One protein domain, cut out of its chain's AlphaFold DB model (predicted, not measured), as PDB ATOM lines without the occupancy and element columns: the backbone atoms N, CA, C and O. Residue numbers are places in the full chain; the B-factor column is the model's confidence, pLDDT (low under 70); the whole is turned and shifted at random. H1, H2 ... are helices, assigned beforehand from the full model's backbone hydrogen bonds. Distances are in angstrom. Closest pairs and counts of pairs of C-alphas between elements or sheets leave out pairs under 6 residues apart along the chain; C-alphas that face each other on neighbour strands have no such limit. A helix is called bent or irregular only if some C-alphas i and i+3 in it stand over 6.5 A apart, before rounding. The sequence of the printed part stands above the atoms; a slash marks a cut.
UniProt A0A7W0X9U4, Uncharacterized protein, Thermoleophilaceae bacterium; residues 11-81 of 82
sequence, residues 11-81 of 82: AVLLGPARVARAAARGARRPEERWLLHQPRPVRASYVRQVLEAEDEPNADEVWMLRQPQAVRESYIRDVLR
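AT A GLANCE: This is residues 11 to 81 of the 82 residues of an uncharacterized protein of Thermoleophilaceae bacterium (UniProt A0A7W0X9U4). Six short helices form a rounded ring: H1 packs on H4, H4 folds back into H5, H6 follows H5 and packs on H3, and H3 folds back with H2 beside H1. H3 and H4 lie nearest the middle, the ring is loosely closed between H5 and H6, and residues 52 to 57 of the H4 to H5 loop stick out. The printed part has 71 residues with six named helices, H1 to H6 in chain order, and no named strand; the class is all helix. It is compact, with a radius of gyration of the C-alphas of 11.8 A and spans of 30 by 28 by 21 A.

IN THESE COORDINATES: H1 is residues 11 to 14, 5.3 A long, starting with C-alpha 11 at (231.205, 197.020, 216.565). H2 is residues 17 to 23, 10.0 A, and H3 is residues 30 to 37, 10.7 A. H4 is residues 40 to 51, 15.2 A, with C-alpha 40 at (232.162, 189.539, 225.631). H5 is residues 59 to 66, 10.6 A. H6 is residues 69 to 80, 15.2 A, ending with C-alpha 80 at (252.863, 183.319, 222.928). H4 and H6 are neither bent nor irregular, but only just: C-alphas 48 and 51 are 6.2 A apart, C-alphas 77 and 80 6.3 A.

HOW THE PARTS SIT: H1 touches H2, the closest C-alphas being those of Val 12 and Ala 20, 5.6 A apart. H1 also touches H4, closest at the C-alphas of Leu 13 and Arg 43, 5.5 A. H2 and H3 are a hairpin that touches at the C-alphas of Ala 20 and Leu 36, 5.2 A, with a shallow tilt of 29 degrees, opposite ways. H3 and H4 are close but not clearly touching, with the C-alphas of Leu 35 and Arg 43 6.5 A apart. H4 and H5 are a hairpin; H4 touches H5 with residues 46 to 50 alone, closest at the C-alphas of Val 50 and Ala 59, 5.2 A, at a steep tilt of 44 degrees, opposite ways. H5 and H6 are close but not clearly touching, with the C-alphas of Met 64 and Arg 72 6.7 A apart. H6 touches H3 with residues 75 to 79 alone, closest at the C-alphas of Pro 30 and Val 79, 5.6 A, at a steep tilt of 43 degrees, opposite ways. The packing is mostly crossed, only just: one of three tilts is shallow. H4 and H6 are only just apart, at 8.2 A. In H2, H3, H4, H5 and H6 every O i to N i+4 pair is within hydrogen-bond range; H1 is too short for such a pair, and its one O i to N i+3 pair is not within range.

THE WHOLE: The C-alphas farthest apart are those of Arg 18 and Asp 55, at 31.4 A. The printed part has no cut and no long link. The mean pLDDT of the printed part is 93.6, and no printed residue is under 70.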
ATOM      1  N   ALA A  11     232.471 197.708 216.794       93.38
ATOM      2  CA  ALA A  11     231.205 197.020 216.565       93.38
ATOM      3  C   ALA A  11     231.361 195.491 216.591       93.38
ATOM      4  O   ALA A  11     230.505 194.783 217.127       93.38
ATOM      5  N   VAL A  12     232.482 194.966 216.084       94.88
ATOM      6  CA  VAL A  12     232.775 193.526 216.090       94.88
ATOM      7  C   VAL A  12     233.084 193.041 217.508       94.88
ATOM      8  O   VAL A  12     232.541 192.023 217.946       94.88
ATOM      9  N   LEU A  13     233.913 193.780 218.252       95.19
ATOM     10  CA  LEU A  13     234.312 193.425 219.620       95.19
ATOM     11  C   LEU A  13     233.131 193.448 220.602       95.19
ATOM     12  O   LEU A  13     232.986 192.531 221.423       95.19
ATOM     13  N   LEU A  14     232.271 194.464 220.484       96.31
ATOM     14  CA  LEU A  14     231.063 194.643 221.295       96.31
ATOM     15  C   LEU A  14     229.891 193.771 220.826       96.31
ATOM     16  O   LEU A  14     228.912 193.608 221.559       96.31
ATOM     17  N   GLY A  15     229.990 193.199 219.627       94.12
ATOM     18  CA  GLY A  15     228.962 192.370 219.027       94.12
ATOM     19  C   GLY A  15     228.740 191.025 219.741       94.12
ATOM     20  O   GLY A  15     229.506 190.602 220.621       94.12
ATOM     21  N   PRO A  16     227.673 190.296 219.359       97.31
ATOM     22  CA  PRO A  16     227.408 188.948 219.852       97.31
ATOM     23  C   PRO A  16     228.574 187.985 219.591       97.31
ATOM     24  O   PRO A  16     229.268 188.091 218.582       97.31
ATOM     25  N   ALA A  17     228.731 186.962 220.440       96.06
ATOM     26  CA  ALA A  17     229.832 185.994 220.332       96.06
ATOM     27  C   ALA A  17     229.946 185.333 218.946       96.06
ATOM     28  O   ALA A  17     231.049 185.104 218.465       96.06
ATOM     29  N   ARG A  18     228.818 185.068 218.272       96.38
ATOM     30  CA  ARG A  18     228.813 184.515 216.907       96.38
ATOM     31  C   ARG A  18     229.463 185.445 215.875       96.38
ATOM     32  O   ARG A  18     230.156 184.954 214.994       96.38
ATOM     33  N   VAL A  19     229.273 186.761 216.010       95.81
ATOM     34  CA  VAL A  19     229.846 187.768 215.102       95.81
ATOM     35  C   VAL A  19     231.353 187.841 215.317       95.81
ATOM     36  O   VAL A  19     232.111 187.688 214.367       95.81
ATOM     37  N   ALA A  20     231.791 187.950 216.575       96.56
ATOM     38  CA  ALA A  20     233.214 187.961 216.906       96.56
ATOM     39  C   ALA A  20     233.930 186.677 216.437       96.56
ATOM     40  O   ALA A  20     234.986 186.743 215.817       96.56
ATOM     41  N   ARG A  21     233.321 185.500 216.642       95.94
ATOM     42  CA  ARG A  21     233.867 184.217 216.159       95.94
ATOM     43  C   ARG A  21     233.923 184.118 214.636       95.94
ATOM     44  O   ARG A  21     234.823 183.477 214.109       95.94
ATOM     45  N   ALA A  22     232.960 184.705 213.926       96.06
ATOM     46  CA  ALA A  22     233.009 184.756 212.470       96.06
ATOM     47  C   ALA A  22     234.180 185.630 211.995       96.06
ATOM     48  O   ALA A  22     234.948 185.191 211.142       96.06
ATOM     49  N   ALA A  23     234.371 186.802 212.611       94.44
ATOM     50  CA  ALA A  23     235.495 187.689 212.317       94.44
ATOM     51  C   ALA A  23     236.859 187.032 212.602       94.44
ATOM     52  O   ALA A  23     237.816 187.255 211.865       94.44
ATOM     53  N   ALA A  24     236.939 186.143 213.601       94.69
ATOM     54  CA  ALA A  24     238.190 185.491 214.005       94.69
ATOM     55  C   ALA A  24     238.818 184.635 212.893       94.69
ATOM     56  O   ALA A  24     240.031 184.425 212.877       94.69
ATOM     57  N   ARG A  25     238.004 184.178 211.933       93.19
ATOM     58  CA  ARG A  25     238.468 183.423 210.760       93.19
ATOM     59  C   ARG A  25     239.276 184.284 209.787       93.19
ATOM     60  O   ARG A  25     240.119 183.753 209.078       93.19
ATOM     61  N   GLY A  26     239.007 185.591 209.750       90.62
ATOM     62  CA  GLY A  26     239.721 186.560 208.916       90.62
ATOM     63  C   GLY A  26     240.911 187.226 209.612       90.62
ATOM     64  O   GLY A  26     241.693 187.905 208.949       90.62
ATOM     65  N   ALA A  27     241.062 187.033 210.928       91.31
ATOM     66  CA  ALA A  27     242.143 187.621 211.708       91.31
ATOM     67  C   ALA A  27     243.502 187.074 211.250       91.31
ATOM     68  O   ALA A  27     243.726 185.855 211.233       91.31
ATOM     69  N   ARG A  28     244.406 187.989 210.886       88.94
ATOM     70  CA  ARG A  28     245.761 187.656 210.410       88.94
ATOM     71  C   ARG A  28     246.744 187.474 211.556       88.94
ATOM     72  O   ARG A  28     247.723 186.753 211.401       88.94
ATOM     73  N   ARG A  29     246.485 188.141 212.680       90.12
ATOM     74  CA  ARG A  29     247.342 188.130 213.861       90.12
ATOM     75  C   ARG A  29     246.797 187.178 214.933       90.12
ATOM     76  O   ARG A  29     245.578 187.163 215.147       90.12
ATOM     77  N   PRO A  30     247.650 186.379 215.596       92.62
ATOM     78  CA  PRO A  30     247.207 185.459 216.641       92.62
ATOM     79  C   PRO A  30     246.553 186.197 217.816       92.62
ATOM     80  O   PRO A  30     245.531 185.741 218.322       92.62
ATOM     81  N   GLU A  31     247.049 187.380 218.177       94.00
ATOM     82  CA  GLU A  31     246.512 188.226 219.247       94.00
ATOM     83  C   GLU A  31     245.082 188.686 218.934       94.00
ATOM     84  O   GLU A  31     244.190 188.649 219.782       94.00
ATOM     85  N   GLU A  32     244.848 189.089 217.684       93.19
ATOM     86  CA  GLU A  32     243.540 189.513 217.183       93.19
ATOM     87  C   GLU A  32     242.529 188.366 217.234       93.19
ATOM     88  O   GLU A  32     241.417 188.503 217.754       93.19
ATOM     89  N   ARG A  33     242.937 187.202 216.716       95.25
ATOM     90  CA  ARG A  33     242.128 185.986 216.741       95.25
ATOM     91  C   ARG A  33     241.790 185.606 218.178       95.25
ATOM     92  O   ARG A  33     240.624 185.352 218.485       95.25
ATOM     93  N   TRP A  34     242.788 185.608 219.057       96.31
ATOM     94  CA  TRP A  34     242.624 185.327 220.477       96.31
ATOM     95  C   TRP A  34     241.620 186.280 221.130       96.31
ATOM     96  O   TRP A  34     240.682 185.811 221.781       96.31
ATOM     97  N   LEU A  35     241.752 187.594 220.913       96.81
ATOM     98  CA  LEU A  35     240.865 188.595 221.506       96.81
ATOM     99  C   LEU A  35     239.411 188.362 221.075       96.81
ATOM    100  O   LEU A  35     238.499 188.409 221.900       96.81
ATOM    101  N   LEU A  36     239.177 188.038 219.803       96.44
ATOM    102  CA  LEU A  36     237.837 187.743 219.291       96.44
ATOM    103  C   LEU A  36     237.197 186.497 219.915       96.44
ATOM    104  O   LEU A  36     235.970 186.462 220.090       96.44
ATOM    105  N   HIS A  37     238.005 185.509 220.302       96.88
ATOM    106  CA  HIS A  37     237.550 184.317 221.016       96.88
ATOM    107  C   HIS A  37     237.227 184.565 222.495       96.88
ATOM    108  O   HIS A  37     236.481 183.772 223.080       96.88
ATOM    109  N   GLN A  38     237.696 185.668 223.087       97.19
ATOM    110  CA  GLN A  38     237.442 185.969 224.495       97.19
ATOM    111  C   GLN A  38     235.955 186.207 224.801       97.19
ATOM    112  O   GLN A  38     235.187 186.640 223.930       97.19
ATOM    113  N   PRO A  39     235.509 185.982 226.051       97.06
ATOM    114  CA  PRO A  39     234.167 186.357 226.485       97.06
ATOM    115  C   PRO A  39     233.861 187.835 226.211       97.06
ATOM    116  O   PRO A  39     234.740 188.695 226.294       97.06
ATOM    117  N   ARG A  40     232.589 188.158 225.929       97.25
ATOM    118  CA  ARG A  40     232.162 189.539 225.631       97.25
ATOM    119  C   ARG A  40     232.627 190.566 226.683       97.25
ATOM    120  O   ARG A  40     233.076 191.623 226.253       97.25
ATOM    121  N   PRO A  41     232.593 190.291 228.005       97.62
ATOM    122  CA  PRO A  41     233.101 191.239 229.002       97.62
ATOM    123  C   PRO A  41     234.585 191.595 228.833       97.62
ATOM    124  O   PRO A  41     234.954 192.750 229.016       97.62
ATOM    125  N   VAL A  42     235.423 190.634 228.432       97.56
ATOM    126  CA  VAL A  42     236.860 190.855 228.189       97.56
ATOM    127  C   VAL A  42     237.062 191.702 226.930       97.56
ATOM    128  O   VAL A  42     237.793 192.684 226.953       97.56
ATOM    129  N   ARG A  43     236.345 191.401 225.839       97.19
ATOM    130  CA  ARG A  43     236.405 192.228 224.618       97.19
ATOM    131  C   ARG A  43     235.904 193.653 224.854       97.19
ATOM    132  O   ARG A  43     236.495 194.605 224.359       97.19
ATOM    133  N   ALA A  44     234.831 193.809 225.628       97.06
ATOM    134  CA  ALA A  44     234.291 195.117 225.980       97.06
ATOM    135  C   ALA A  44     235.249 195.915 226.876       97.06
ATOM    136  O   ALA A  44     235.367 197.130 226.709       97.06
ATOM    137  N   SER A  45     235.964 195.256 227.797       96.94
ATOM    138  CA  SER A  45     236.979 195.932 228.608       96.94
ATOM    139  C   SER A  45     238.135 196.438 227.745       96.94
ATOM    140  O   SER A  45     238.577 197.560 227.972       96.94
ATOM    141  N   TYR A  46     238.551 195.674 226.728       95.56
ATOM    142  CA  TYR A  46     239.562 196.103 225.758       95.56
ATOM    143  C   TYR A  46     239.121 197.348 224.980       95.56
ATOM    144  O   TYR A  46     239.870 198.314 224.887       95.56
ATOM    145  N   VAL A  47     237.879 197.382 224.479       94.81
ATOM    146  CA  VAL A  47     237.352 198.570 223.782       94.81
ATOM    147  C   VAL A  47     237.443 199.805 224.677       94.81
ATOM    148  O   VAL A  47     238.064 200.788 224.291       94.81
ATOM    149  N   ARG A  48     236.901 199.717 225.894       94.88
ATOM    150  CA  ARG A  48     236.843 200.842 226.833       94.88
ATOM    151  C   ARG A  48     238.220 201.315 227.310       94.88
ATOM    152  O   ARG A  48     238.408 202.500 227.531       94.88
ATOM    153  N   GLN A  49     239.150 200.394 227.557       93.56
ATOM    154  CA  GLN A  49     240.421 200.710 228.226       93.56
ATOM    155  C   GLN A  49     241.602 200.852 227.267       93.56
ATOM    156  O   GLN A  49     242.645 201.331 227.688       93.56
ATOM    157  N   VAL A  50     241.461 200.417 226.011       92.75
ATOM    158  CA  VAL A  50     242.543 200.450 225.015       92.75
ATOM    159  C   VAL A  50     242.134 201.230 223.773       92.75
ATOM    160  O   VAL A  50     242.869 202.102 223.329       92.75
ATOM    161  N   LEU A  51     240.963 200.946 223.193       90.69
ATOM    162  CA  LEU A  51     240.529 201.643 221.971       90.69
ATOM    163  C   LEU A  51     239.927 203.024 222.247       90.69
ATOM    164  O   LEU A  51     239.904 203.860 221.349       90.69
ATOM    165  N   GLU A  52     239.399 203.227 223.450       90.88
ATOM    166  CA  GLU A  52     238.804 204.485 223.925       90.88
ATOM    167  C   GLU A  52     239.695 205.237 224.906       90.88
ATOM    168  O   GLU A  52     239.363 206.360 225.269       90.88
ATOM    169  N   ALA A  53     240.821 204.649 225.312       85.25
ATOM    170  CA  ALA A  53     241.837 205.392 226.032       85.25
ATOM    171  C   ALA A  53     242.503 206.378 225.064       85.25
ATOM    172  O   ALA A  53     243.103 205.974 224.065       85.25
ATOM    173  N   GLU A  54     242.357 207.668 225.350       76.62
ATOM    174  CA  GLU A  54     243.099 208.724 224.671       76.62
ATOM    175  C   GLU A  54     244.541 208.729 225.196       76.62
ATOM    176  O   GLU A  54     244.763 208.670 226.404       76.62
ATOM    177  N   ASP A  55     245.507 208.750 224.275       70.62
ATOM    178  CA  ASP A  55     246.921 209.067 224.514       70.62
ATOM    179  C   ASP A  55     247.652 208.326 225.652       70.62
ATOM    180  O   ASP A  55     248.588 208.868 226.234       70.62
ATOM    181  N   GLU A  56     247.307 207.063 225.930       78.31
ATOM    182  CA  GLU A  56     248.111 206.190 226.799       78.31
ATOM    183  C   GLU A  56     249.007 205.271 225.945       78.31
ATOM    184  O   GLU A  56     248.520 204.304 225.333       78.31
ATOM    185  N   PRO A  57     250.327 205.532 225.874       79.94
ATOM    186  CA  PRO A  57     251.264 204.611 225.255       79.94
ATOM    187  C   PRO A  57     251.192 203.252 225.956       79.94
ATOM    188  O   PRO A  57     251.254 203.167 227.178       79.94
ATOM    189  N   ASN A  58     251.112 202.170 225.182       87.00
ATOM    190  CA  ASN A  58     251.041 200.801 225.708       87.00
ATOM    191  C   ASN A  58     249.766 200.491 226.524       87.00
ATOM    192  O   ASN A  58     249.779 199.622 227.402       87.00
ATOM    193  N   ALA A  59     248.645 201.168 226.242       90.25
ATOM    194  CA  ALA A  59     247.352 200.876 226.872       90.25
ATOM    195  C   ALA A  59     246.963 199.385 226.798       90.25
ATOM    196  O   ALA A  59     246.354 198.846 227.722       90.25
ATOM    197  N   ASP A  60     247.350 198.699 225.723       91.88
ATOM    198  CA  ASP A  60     247.181 197.259 225.542       91.88
ATOM    199  C   ASP A  60     247.997 196.435 226.553       91.88
ATOM    200  O   ASP A  60     247.441 195.544 227.202       91.88
ATOM    201  N   GLU A  61     249.286 196.743 226.734       92.00
ATOM    202  CA  GLU A  61     250.161 196.100 227.726       92.00
ATOM    203  C   GLU A  61     249.602 196.278 229.146       92.00
ATOM    204  O   GLU A  61     249.433 195.306 229.892       92.00
ATOM    205  N   VAL A  62     249.238 197.514 229.504       93.00
ATOM    206  CA  VAL A  62     248.650 197.841 230.812       93.00
ATOM    207  C   VAL A  62     247.332 197.097 231.017       93.00
ATOM    208  O   VAL A  62     247.095 196.527 232.089       93.00
ATOM    209  N   TRP A  63     246.475 197.063 229.994       95.19
ATOM    210  CA  TRP A  63     245.223 196.317 230.032       95.19
ATOM    211  C   TRP A  63     245.469 194.833 230.298       95.19
ATOM    212  O   TRP A  63     244.831 194.273 231.193       95.19
ATOM    213  N   MET A  64     246.412 194.203 229.591       95.75
ATOM    214  CA  MET A  64     246.728 192.783 229.761       95.75
ATOM    215  C   MET A  64     247.186 192.466 231.184       95.75
ATOM    216  O   MET A  64     246.700 191.509 231.788       95.75
ATOM    217  N   LEU A  65     248.065 193.293 231.757       94.94
ATOM    218  CA  LEU A  65     248.554 193.109 233.127       94.94
ATOM    219  C   LEU A  65     247.418 193.147 234.159       94.94
ATOM    220  O   LEU A  65     247.454 192.408 235.146       94.94
ATOM    221  N   ARG A  66     246.370 193.934 233.900       95.69
ATOM    222  CA  ARG A  66     245.192 194.068 234.771       95.69
ATOM    223  C   ARG A  66     244.128 192.985 234.574       95.69
ATOM    224  O   ARG A  66     243.178 192.940 235.355       95.69
ATOM    225  N   GLN A  67     244.248 192.117 233.567       96.81
ATOM    226  CA  GLN A  67     243.239 191.081 233.333       96.81
ATOM    227  C   GLN A  67     243.282 189.973 234.395       96.81
ATOM    228  O   GLN A  67     244.333 189.714 234.978       96.81
ATOM    229  N   PRO A  68     242.164 189.261 234.633       97.56
ATOM    230  CA  PRO A  68     242.165 188.069 235.472       97.56
ATOM    231  C   PRO A  68     243.216 187.049 235.020       97.56
ATOM    232  O   PRO A  68     243.484 186.912 233.824       97.56
ATOM    233  N   GLN A  69     243.760 186.283 235.970       97.62
ATOM    234  CA  GLN A  69     244.808 185.293 235.703       97.62
ATOM    235  C   GLN A  69     244.456 184.357 234.541       97.62
ATOM    236  O   GLN A  69     245.260 184.212 233.627       97.62
ATOM    237  N   ALA A  70     243.232 183.823 234.508       97.56
ATOM    238  CA  ALA A  70     242.779 182.927 233.444       97.56
ATOM    239  C   ALA A  70     242.832 183.560 232.037       97.56
ATOM    240  O   ALA A  70     243.138 182.880 231.058       97.56
ATOM    241  N   VAL A  71     242.565 184.867 231.919       97.50
ATOM    242  CA  VAL A  71     242.659 185.585 230.638       97.50
ATOM    243  C   VAL A  71     244.125 185.709 230.223       97.50
ATOM    244  O   VAL A  71     244.459 185.356 229.092       97.50
ATOM    245  N   ARG A  72     245.012 186.116 231.140       97.38
ATOM    246  CA  ARG A  72     246.458 186.205 230.865       97.38
ATOM    247  C   ARG A  72     247.064 184.844 230.506       97.38
ATOM    248  O   ARG A  72     247.828 184.745 229.554       97.38
ATOM    249  N   GLU A  73     246.687 183.783 231.214       97.88
ATOM    250  CA  GLU A  73     247.123 182.413 230.914       97.88
ATOM    251  C   GLU A  73     246.637 181.944 229.542       97.88
ATOM    252  O   GLU A  73     247.392 181.300 228.813       97.88
ATOM    253  N   SER A  74     245.408 182.306 229.151       97.38
ATOM    254  CA  SER A  74     244.920 182.011 227.803       97.38
ATOM    255  C   SER A  74     245.745 182.711 226.727       97.38
ATOM    256  O   SER A  74     246.045 182.096 225.713       97.38
ATOM    257  N   TYR A  75     246.177 183.955 226.963       95.94
ATOM    258  CA  TYR A  75     247.049 184.671 226.033       95.94
ATOM    259  C   TYR A  75     248.400 183.964 225.888       95.94
ATOM    260  O   TYR A  75     248.856 183.701 224.781       95.94
ATOM    261  N   ILE A  76     249.016 183.569 227.006       96.00
ATOM    262  CA  ILE A  76     250.285 182.828 226.978       96.00
ATOM    263  C   ILE A  76     250.137 181.531 226.179       96.00
ATOM    264  O   ILE A  76     250.977 181.232 225.336       96.00
ATOM    265  N   ARG A  77     249.079 180.761 226.443       96.44
ATOM    266  CA  ARG A  77     248.837 179.474 225.784       96.44
ATOM    267  C   ARG A  77     248.552 179.625 224.289       96.44
ATOM    268  O   ARG A  77     249.114 178.869 223.510       96.44
ATOM    269  N   ASP A  78     247.684 180.561 223.916       94.38
ATOM    270  CA  ASP A  78     247.088 180.610 222.575       94.38
ATOM    271  C   ASP A  78     247.806 181.578 221.622       94.38
ATOM    272  O   ASP A  78     247.557 181.537 220.419       94.38
ATOM    273  N   VAL A  79     248.656 182.465 222.152       94.81
ATOM    274  CA  VAL A  79     249.358 183.497 221.375       94.81
ATOM    275  C   VAL A  79     250.870 183.372 221.502       94.81
ATOM    276  O   VAL A  79     251.562 183.392 220.496       94.81
ATOM    277  N   LEU A  80     251.406 183.275 222.725       92.12
ATOM    278  CA  LEU A  80     252.863 183.319 222.928       92.12
ATOM    279  C   LEU A  80     253.546 181.954 222.785       92.12
ATOM    280  O   LEU A  80     254.759 181.891 222.603       92.12
ATOM    281  N   ARG A  81     252.788 180.866 222.938       89.25
ATOM    282  CA  ARG A  81     253.278 179.484 222.814       89.25
ATOM    283  C   ARG A  81     252.763 178.760 221.569       89.25
ATOM    284  O   ARG A  81     253.222 177.647 221.322       89.25
TER     285      ARG A  81